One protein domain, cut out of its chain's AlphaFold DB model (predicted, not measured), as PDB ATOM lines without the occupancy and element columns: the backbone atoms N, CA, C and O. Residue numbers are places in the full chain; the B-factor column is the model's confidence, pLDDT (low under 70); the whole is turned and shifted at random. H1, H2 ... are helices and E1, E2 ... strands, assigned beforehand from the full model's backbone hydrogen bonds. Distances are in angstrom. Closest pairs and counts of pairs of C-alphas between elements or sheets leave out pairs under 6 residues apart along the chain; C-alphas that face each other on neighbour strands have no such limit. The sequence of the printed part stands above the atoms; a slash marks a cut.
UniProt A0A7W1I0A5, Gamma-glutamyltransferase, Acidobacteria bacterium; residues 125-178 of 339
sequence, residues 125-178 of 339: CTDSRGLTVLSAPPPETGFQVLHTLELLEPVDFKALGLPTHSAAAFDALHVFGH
ATOM      1  N   CYS A 125       8.480  21.826   5.503       80.94
ATOM      2  CA  CYS A 125       7.622  21.110   6.429       80.94
ATOM      3  C   CYS A 125       6.172  21.116   5.957       80.94
ATOM      4  O   CYS A 125       5.706  22.118   5.420       80.94
ATOM      5  N   THR A 126       5.466  20.020   6.215       74.50
ATOM      6  CA  THR A 126       4.002  19.964   6.149       74.50
ATOM      7  C   THR A 126       3.479  19.139   7.321       74.50
ATOM      8  O   THR A 126       4.203  18.295   7.859       74.50
ATOM      9  N   ASP A 127       2.235  19.379   7.716       80.88
ATOM     10  CA  ASP A 127       1.540  18.552   8.695       80.88
ATOM     11  C   ASP A 127       0.641  17.567   7.943       80.88
ATOM     12  O   ASP A 127      -0.224  17.971   7.169       80.88
ATOM     13  N   SER A 128       0.834  16.268   8.171       79.50
ATOM     14  CA  SER A 128       0.011  15.210   7.575       79.50
ATOM     15  C   SER A 128      -0.345  14.186   8.640       79.50
ATOM     16  O   SER A 128       0.528  13.695   9.361       79.50
ATOM     17  N   ARG A 129      -1.642  13.874   8.776       83.06
ATOM     18  CA  ARG A 129      -2.165  12.855   9.706       83.06
ATOM     19  C   ARG A 129      -1.639  12.981  11.148       83.06
ATOM     20  O   ARG A 129      -1.388  11.984  11.821       83.06
ATOM     21  N   GLY A 130      -1.488  14.218  11.628       85.19
ATOM     22  CA  GLY A 130      -1.040  14.530  12.992       85.19
ATOM     23  C   GLY A 130       0.476  14.466  13.218       85.19
ATOM     24  O   GLY A 130       0.915  14.569  14.362       85.19
ATOM     25  N   LEU A 131       1.274  14.306  12.160       89.44
ATOM     26  CA  LEU A 131       2.733  14.353  12.207       89.44
ATOM     27  C   LEU A 131       3.251  15.549  11.408       89.44
ATOM     28  O   LEU A 131       2.804  15.789  10.287       89.44
ATOM     29  N   THR A 132       4.256  16.236  11.946       88.25
ATOM     30  CA  THR A 132       5.044  17.200  11.174       88.25
ATOM     31  C   THR A 132       6.120  16.450  10.400       88.25
ATOM     32  O   THR A 132       7.026  15.850  10.986       88.25
ATOM     33  N   VAL A 133       6.029  16.483   9.074       85.50
ATOM     34  CA  VAL A 133       6.991  15.850   8.173       85.50
ATOM     35  C   VAL A 133       7.965  16.906   7.675       85.50
ATOM     36  O   VAL A 133       7.555  17.923   7.121       85.50
ATOM     37  N   LEU A 134       9.262  16.662   7.873       86.50
ATOM     38  CA  LEU A 134      10.344  17.541   7.429       86.50
ATOM     39  C   LEU A 134      11.032  16.950   6.198       86.50
ATOM     40  O   LEU A 134      11.345  15.760   6.182       86.50
ATOM     41  N   SER A 135      11.316  17.780   5.196       82.38
ATOM     42  CA  SER A 135      11.993  17.347   3.971       82.38
ATOM     43  C   SER A 135      12.950  18.406   3.424       82.38
ATOM     44  O   SER A 135      12.907  19.576   3.807       82.38
ATOM     45  N   ALA A 136      13.862  17.982   2.548       78.88
ATOM     46  CA  ALA A 136      14.868  18.861   1.963       78.88
ATOM     47  C   ALA A 136      14.229  19.890   0.998       78.88
ATOM     48  O   ALA A 136      13.345  19.513   0.222       78.88
ATOM     49  N   PRO A 137      14.655  21.168   1.037       73.62
ATOM     50  CA  PRO A 137      14.241  22.186   0.069       73.62
ATOM     51  C   PRO A 137      14.953  22.003  -1.282       73.62
ATOM     52  O   PRO A 137      15.896  21.225  -1.350       73.62
ATOM     53  N   PRO A 138      14.583  22.751  -2.337       69.12
ATOM     54  CA  PRO A 138      15.335  22.778  -3.591       69.12
ATOM     55  C   PRO A 138      16.837  23.111  -3.408       69.12
ATOM     56  O   PRO A 138      17.198  23.928  -2.542       69.12
ATOM     57  N   PRO A 139      17.740  22.553  -4.243       64.50
ATOM     58  CA  PRO A 139      17.479  21.782  -5.468       64.50
ATOM     59  C   PRO A 139      17.099  20.307  -5.245       64.50
ATOM     60  O   PRO A 139      16.879  19.582  -6.212       64.50
ATOM     61  N   GLU A 140      17.039  19.835  -4.003       71.38
ATOM     62  CA  GLU A 140      16.578  18.489  -3.690       71.38
ATOM     63  C   GLU A 140      15.066  18.334  -3.941       71.38
ATOM     64  O   GLU A 140      14.278  19.269  -3.812       71.38
ATOM     65  N   THR A 141      14.625  17.118  -4.262       68.69
ATOM     66  CA  THR A 141      13.223  16.819  -4.614       68.69
ATOM     67  C   THR A 141      12.326  16.557  -3.400       68.69
ATOM     68  O   THR A 141      11.228  16.016  -3.524       68.69
ATOM     69  N   GLY A 142      12.766  16.950  -2.201       68.19
ATOM     70  CA  GLY A 142      12.061  16.669  -0.951       68.19
ATOM     71  C   GLY A 142      10.660  17.284  -0.866       68.19
ATOM     72  O   GLY A 142       9.783  16.707  -0.217       68.19
ATOM     73  N   PHE A 143      10.423  18.397  -1.563       67.44
ATOM     74  CA  PHE A 143       9.110  19.034  -1.685       67.44
ATOM     75  C   PHE A 143       8.064  18.127  -2.356       67.44
ATOM     76  O   PHE A 143       6.897  18.170  -1.977       67.44
ATOM     77  N   GLN A 144       8.471  17.257  -3.293       69.88
ATOM     78  CA  GLN A 144       7.557  16.342  -3.989       69.88
ATOM     79  C   GLN A 144       6.929  15.343  -3.016       69.88
ATOM     80  O   GLN A 144       5.749  15.017  -3.135       69.88
ATOM     81  N   VAL A 145       7.699  14.896  -2.019       76.00
ATOM     82  CA  VAL A 145       7.201  14.016  -0.957       76.00
ATOM     83  C   VAL A 145       6.163  14.743  -0.110       76.00
ATOM     84  O   VAL A 145       5.071  14.217   0.079       76.00
ATOM     85  N   LEU A 146       6.479  15.951   0.370       74.44
ATOM     86  CA  LEU A 146       5.557  16.728   1.210       74.44
ATOM     87  C   LEU A 146       4.247  17.005   0.479       74.44
ATOM     88  O   LEU A 146       3.170  16.783   1.019       74.44
ATOM     89  N   HIS A 147       4.346  17.395  -0.784       70.81
ATOM     90  CA  HIS A 147       3.179  17.665  -1.595       70.81
ATOM     91  C   HIS A 147       2.355  16.402  -1.892       70.81
ATOM     92  O   HIS A 147       1.127  16.417  -1.822       70.81
ATOM     93  N   THR A 148       3.012  15.271  -2.173       74.94
ATOM     94  CA  THR A 148       2.312  13.987  -2.324       74.94
ATOM     95  C   THR A 148       1.514  13.660  -1.063       74.94
ATOM     96  O   THR A 148       0.366  13.236  -1.160       74.94
ATOM     97  N   LEU A 149       2.073  13.905   0.126       78.00
ATOM     98  CA  LEU A 149       1.356  13.697   1.385       78.00
ATOM     99  C   LEU A 149       0.122  14.604   1.510       78.00
ATOM    100  O   LEU A 149      -0.933  14.114   1.909       78.00
ATOM    101  N   GLU A 150       0.216  15.874   1.107       72.75
ATOM    102  CA  GLU A 150      -0.913  16.819   1.103       72.75
ATOM    103  C   GLU A 150      -2.059  16.355   0.190       72.75
ATOM    104  O   GLU A 150      -3.228  16.382   0.580       72.75
ATOM    105  N   LEU A 151      -1.744  15.868  -1.012       72.06
ATOM    106  CA  LEU A 151      -2.751  15.355  -1.952       72.06
ATOM    107  C   LEU A 151      -3.390  14.051  -1.499       72.06
ATOM    108  O   LEU A 151      -4.560  13.795  -1.788       72.06
ATOM    109  N   LEU A 152      -2.614  13.235  -0.796       77.25
ATOM    110  CA  LEU A 152      -3.066  11.978  -0.230       77.25
ATOM    111  C   LEU A 152      -3.824  12.161   1.086       77.25
ATOM    112  O   LEU A 152      -4.444  11.206   1.545       77.25
ATOM    113  N   GLU A 153      -3.800  13.338   1.713       79.69
ATOM    114  CA  GLU A 153      -4.500  13.628   2.971       79.69
ATOM    115  C   GLU A 153      -5.997  13.248   2.964       79.69
ATOM    116  O   GLU A 153      -6.419  12.554   3.889       79.69
ATOM    117  N   PRO A 154      -6.805  13.580   1.933       80.62
ATOM    118  CA  PRO A 154      -8.212  13.175   1.878       80.62
ATOM    119  C   PRO A 154      -8.436  11.679   1.592       80.62
ATOM    120  O   PRO A 154      -9.570  11.211   1.675       80.62
ATOM    121  N   VAL A 155      -7.399  10.922   1.217       79.38
ATOM    122  CA  VAL A 155      -7.535   9.506   0.853       79.38
ATOM    123  C   VAL A 155      -7.514   8.632   2.108       79.38
ATOM    124  O   VAL A 155      -6.508   8.544   2.823       79.38
ATOM    125  N   ASP A 156      -8.615   7.919   2.354       85.56
ATOM    126  CA  ASP A 156      -8.695   6.922   3.422       85.56
ATOM    127  C   ASP A 156      -8.096   5.580   2.971       85.56
ATOM    128  O   ASP A 156      -8.790   4.639   2.576       85.56
ATOM    129  N   PHE A 157      -6.769   5.479   3.050       81.75
ATOM    130  CA  PHE A 157      -6.049   4.235   2.766       81.75
ATOM    131  C   PHE A 157      -6.393   3.092   3.727       81.75
ATOM    132  O   PHE A 157      -6.202   1.928   3.377       81.75
ATOM    133  N   LYS A 158      -6.917   3.391   4.923       84.88
ATOM    134  CA  LYS A 158      -7.345   2.348   5.859       84.88
ATOM    135  C   LYS A 158      -8.602   1.656   5.336       84.88
ATOM    136  O   LYS A 158      -8.696   0.436   5.443       84.88
ATOM    137  N   ALA A 159      -9.521   2.414   4.741       87.12
ATOM    138  CA  ALA A 159     -10.699   1.872   4.071       87.12
ATOM    139  C   ALA A 159     -10.363   1.220   2.718       87.12
ATOM    140  O   ALA A 159     -10.894   0.156   2.407       87.12
ATOM    141  N   LEU A 160      -9.475   1.830   1.922       83.38
ATOM    142  CA  LEU A 160      -9.114   1.317   0.593       83.38
ATOM    143  C   LEU A 160      -8.226   0.065   0.627       83.38
ATOM    144  O   LEU A 160      -8.202  -0.676  -0.356       83.38
ATOM    145  N   GLY A 161      -7.511  -0.180   1.727       84.81
ATOM    146  CA  GLY A 161      -6.559  -1.281   1.856       84.81
ATOM    147  C   GLY A 161      -5.207  -0.991   1.199       84.81
ATOM    148  O   GLY A 161      -4.965   0.082   0.647       84.81
ATOM    149  N   LEU A 162      -4.289  -1.958   1.279       82.94
ATOM    150  CA  LEU A 162      -2.950  -1.797   0.715       82.94
ATOM    151  C   LEU A 162      -2.984  -1.788  -0.827       82.94
ATOM    152  O   LEU A 162      -3.753  -2.545  -1.422       82.94
ATOM    153  N   PRO A 163      -2.087  -1.038  -1.490       76.69
ATOM    154  CA  PRO A 163      -2.018  -0.951  -2.956       76.69
ATOM    155  C   PRO A 163      -1.729  -2.289  -3.642       76.69
ATOM    156  O   PRO A 163      -2.111  -2.502  -4.785       76.69
ATOM    157  N   THR A 164      -1.090  -3.222  -2.936       82.69
ATOM    158  CA  THR A 164      -0.844  -4.593  -3.409       82.69
ATOM    159  C   THR A 164      -2.103  -5.462  -3.433       82.69
ATOM    160  O   THR A 164      -2.093  -6.533  -4.033       82.69
ATOM    161  N   HIS A 165      -3.178  -5.025  -2.776       84.69
ATOM    162  CA  HIS A 165      -4.429  -5.772  -2.623       84.69
ATOM    163  C   HIS A 165      -5.661  -4.992  -3.100       84.69
ATOM    164  O   HIS A 165      -6.766  -5.527  -3.074       84.69
ATOM    165  N   SER A 166      -5.493  -3.743  -3.536       82.19
ATOM    166  CA  SER A 166      -6.586  -2.861  -3.934       82.19
ATOM    167  C   SER A 166      -6.187  -2.029  -5.141       82.19
ATOM    168  O   SER A 166      -5.318  -1.163  -5.051       82.19
ATOM    169  N   ALA A 167      -6.862  -2.267  -6.268       77.06
ATOM    170  CA  ALA A 167      -6.681  -1.477  -7.483       77.06
ATOM    171  C   ALA A 167      -7.043  -0.001  -7.257       77.06
ATOM    172  O   ALA A 167      -6.370   0.874  -7.777       77.06
ATOM    173  N   ALA A 168      -8.040   0.289  -6.414       71.56
ATOM    174  CA  ALA A 168      -8.397   1.661  -6.060       71.56
ATOM    175  C   ALA A 168      -7.299   2.350  -5.229       71.56
ATOM    176  O   ALA A 168      -6.998   3.515  -5.465       71.56
ATOM    177  N   ALA A 169      -6.666   1.633  -4.291       73.00
ATOM    178  CA  ALA A 169      -5.518   2.153  -3.545       73.00
ATOM    179  C   ALA A 169      -4.274   2.301  -4.437       73.00
ATOM    180  O   ALA A 169      -3.511   3.254  -4.278       73.00
ATOM    181  N   PHE A 170      -4.081   1.378  -5.385       73.25
ATOM    182  CA  PHE A 170      -3.039   1.468  -6.402       73.25
ATOM    183  C   PHE A 170      -3.249   2.686  -7.295       73.25
ATOM    184  O   PHE A 170      -2.344   3.501  -7.385       73.25
ATOM    185  N   ASP A 171      -4.435   2.877  -7.875       66.25
ATOM    186  CA  ASP A 171      -4.767   4.037  -8.709       66.25
ATOM    187  C   ASP A 171      -4.611   5.344  -7.926       66.25
ATOM    188  O   ASP A 171      -4.020   6.300  -8.426       66.25
ATOM    189  N   ALA A 172      -5.060   5.363  -6.667       67.25
ATOM    190  CA  ALA A 172      -4.905   6.511  -5.784       67.25
ATOM    191  C   ALA A 172      -3.443   6.847  -5.468       67.25
ATOM    192  O   ALA A 172      -3.192   7.979  -5.097       67.25
ATOM    193  N   LEU A 173      -2.482   5.929  -5.611       66.31
ATOM    194  CA  LEU A 173      -1.044   6.233  -5.513       66.31
ATOM    195  C   LEU A 173      -0.399   6.452  -6.881       66.31
ATOM    196  O   LEU A 173       0.495   7.280  -7.020       66.31
ATOM    197  N   HIS A 174      -0.847   5.721  -7.894       56.91
ATOM    198  CA  HIS A 174      -0.290   5.717  -9.240       56.91
ATOM    199  C   HIS A 174      -0.580   7.027  -9.976       56.91
ATOM    200  O   HIS A 174       0.293   7.537 -10.675       56.91
ATOM    201  N   VAL A 175      -1.752   7.633  -9.744       50.56
ATOM    202  CA  VAL A 175      -2.099   8.979 -10.238       50.56
ATOM    203  C   VAL A 175      -1.137  10.053  -9.709       50.56
ATOM    204  O   VAL A 175      -0.912  11.053 -10.389       50.56
ATOM    205  N   PHE A 176      -0.507   9.829  -8.551       48.75
ATOM    206  CA  PHE A 176       0.506  10.730  -7.989       48.75
ATOM    207  C   PHE A 176       1.951  10.228  -8.175       48.75
ATOM    208  O   PHE A 176       2.879  10.948  -7.822       48.75
ATOM    209  N   GLY A 177       2.156   9.019  -8.724       37.19
ATOM    210  CA  GLY A 177       3.408   8.263  -8.597       37.19
ATOM    211  C   GLY A 177       4.150   7.884  -9.885       37.19
ATOM    212  O   GLY A 177       5.260   7.362  -9.782       37.19
ATOM    213  N   HIS A 178       3.620   8.130 -11.090       38.91
ATOM    214  CA  HIS A 178       4.360   7.860 -12.336       38.91
ATOM    215  C   HIS A 178       4.447   9.056 -13.297       38.91
ATOM    216  O   HIS A 178       3.543   9.320 -14.086       38.91
TER     217      HIS A 178
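AT A GLANCE: This is residues 125 to 178 of the 339 residues of the protein "Gamma-glutamyltransferase" of Acidobacteria bacterium (UniProt A0A7W1I0A5). A two-stranded hairpin, E1 and E2, packs along the helix H1, and beyond H1 the chain turns through the short helix H2 and folds back as the helix H3, whose last turn comes near H1. H1 is the piece between the hairpin and the end made by H2 and H3, and its contacts with that end are few: it is near H3, with 1 pair of C-alphas within 8 A, and apart from H2. The printed part has 54 residues with two named strands and three named helices, in the order E1, E2, H1, H2, H3; the sheet has the order E1 - E2 and is antiparallel, and the class is mixed, helices and strands. The whole is only just loose, close to compact, with a radius of gyration of the C-alphas of 12.3 A, and it is only just flat, spanning 34 by 26 by 14 A.

IN THESE COORDINATES: E1 is residues 125 to 128, 9.7 A from first to last C-alpha, and begins at C-alpha 125 at (7.622, 21.110, 6.429). E2 is residues 131 to 135, 12.7 A long. H1 is residues 142 to 152, 15.9 A long, and begins at C-alpha 142 at (12.061, 16.669, -0.951). H2 is residues 157 to 160, 4.8 A long. H3 is residues 167 to 177, 14.1 A long, and ends at C-alpha 177 at (3.408, 8.263, -8.597).

HOW THE PARTS SIT: E1 and E2 form a hairpin of antiparallel neighbours, with 145 degrees between their directions. N 126 and O 133 are 3.1 A apart and N 133 and O 126 are 2.8 A apart, both within hydrogen-bond range. The closest C-alphas of E1 and H1 are those of Thr 126 and Leu 146, 6.1 A apart. The closest C-alphas of E2 and H1 are those of Ser 135 and Gly 142, 5.0 A apart. H1 and H2 are apart. H2 and H3 only just touch, with 3 pairs of C-alphas within 8 A, the closest being those of Leu 160 and Ala 169 at 5.5 A. H1 and H3 are close but not clearly touching, with the C-alphas of Thr 148 and Phe 176 closest at 6.8 A. They run opposite ways at a shallow tilt of 34 degrees, only just short of steep. E1 and E2 are each apart from H2 and H3. In H1 every O i to N i+4 pair is within hydrogen-bond range; in H3 it is 6 of 7, and H2 is too short for such a pair.

THE WHOLE: The two C-alphas farthest apart are those of Pro 139 and Ala 159, at 35.8 A. The printed part has no cut. The links E1 to E2 and H1 to H2 are tight, those from E2 to H1 and from H2 to H3 are short, and no link is long. The mean pLDDT of the printed part is 74.6, and it is under 70 at residues 138 to 139, 141 to 144 and 171 to 178.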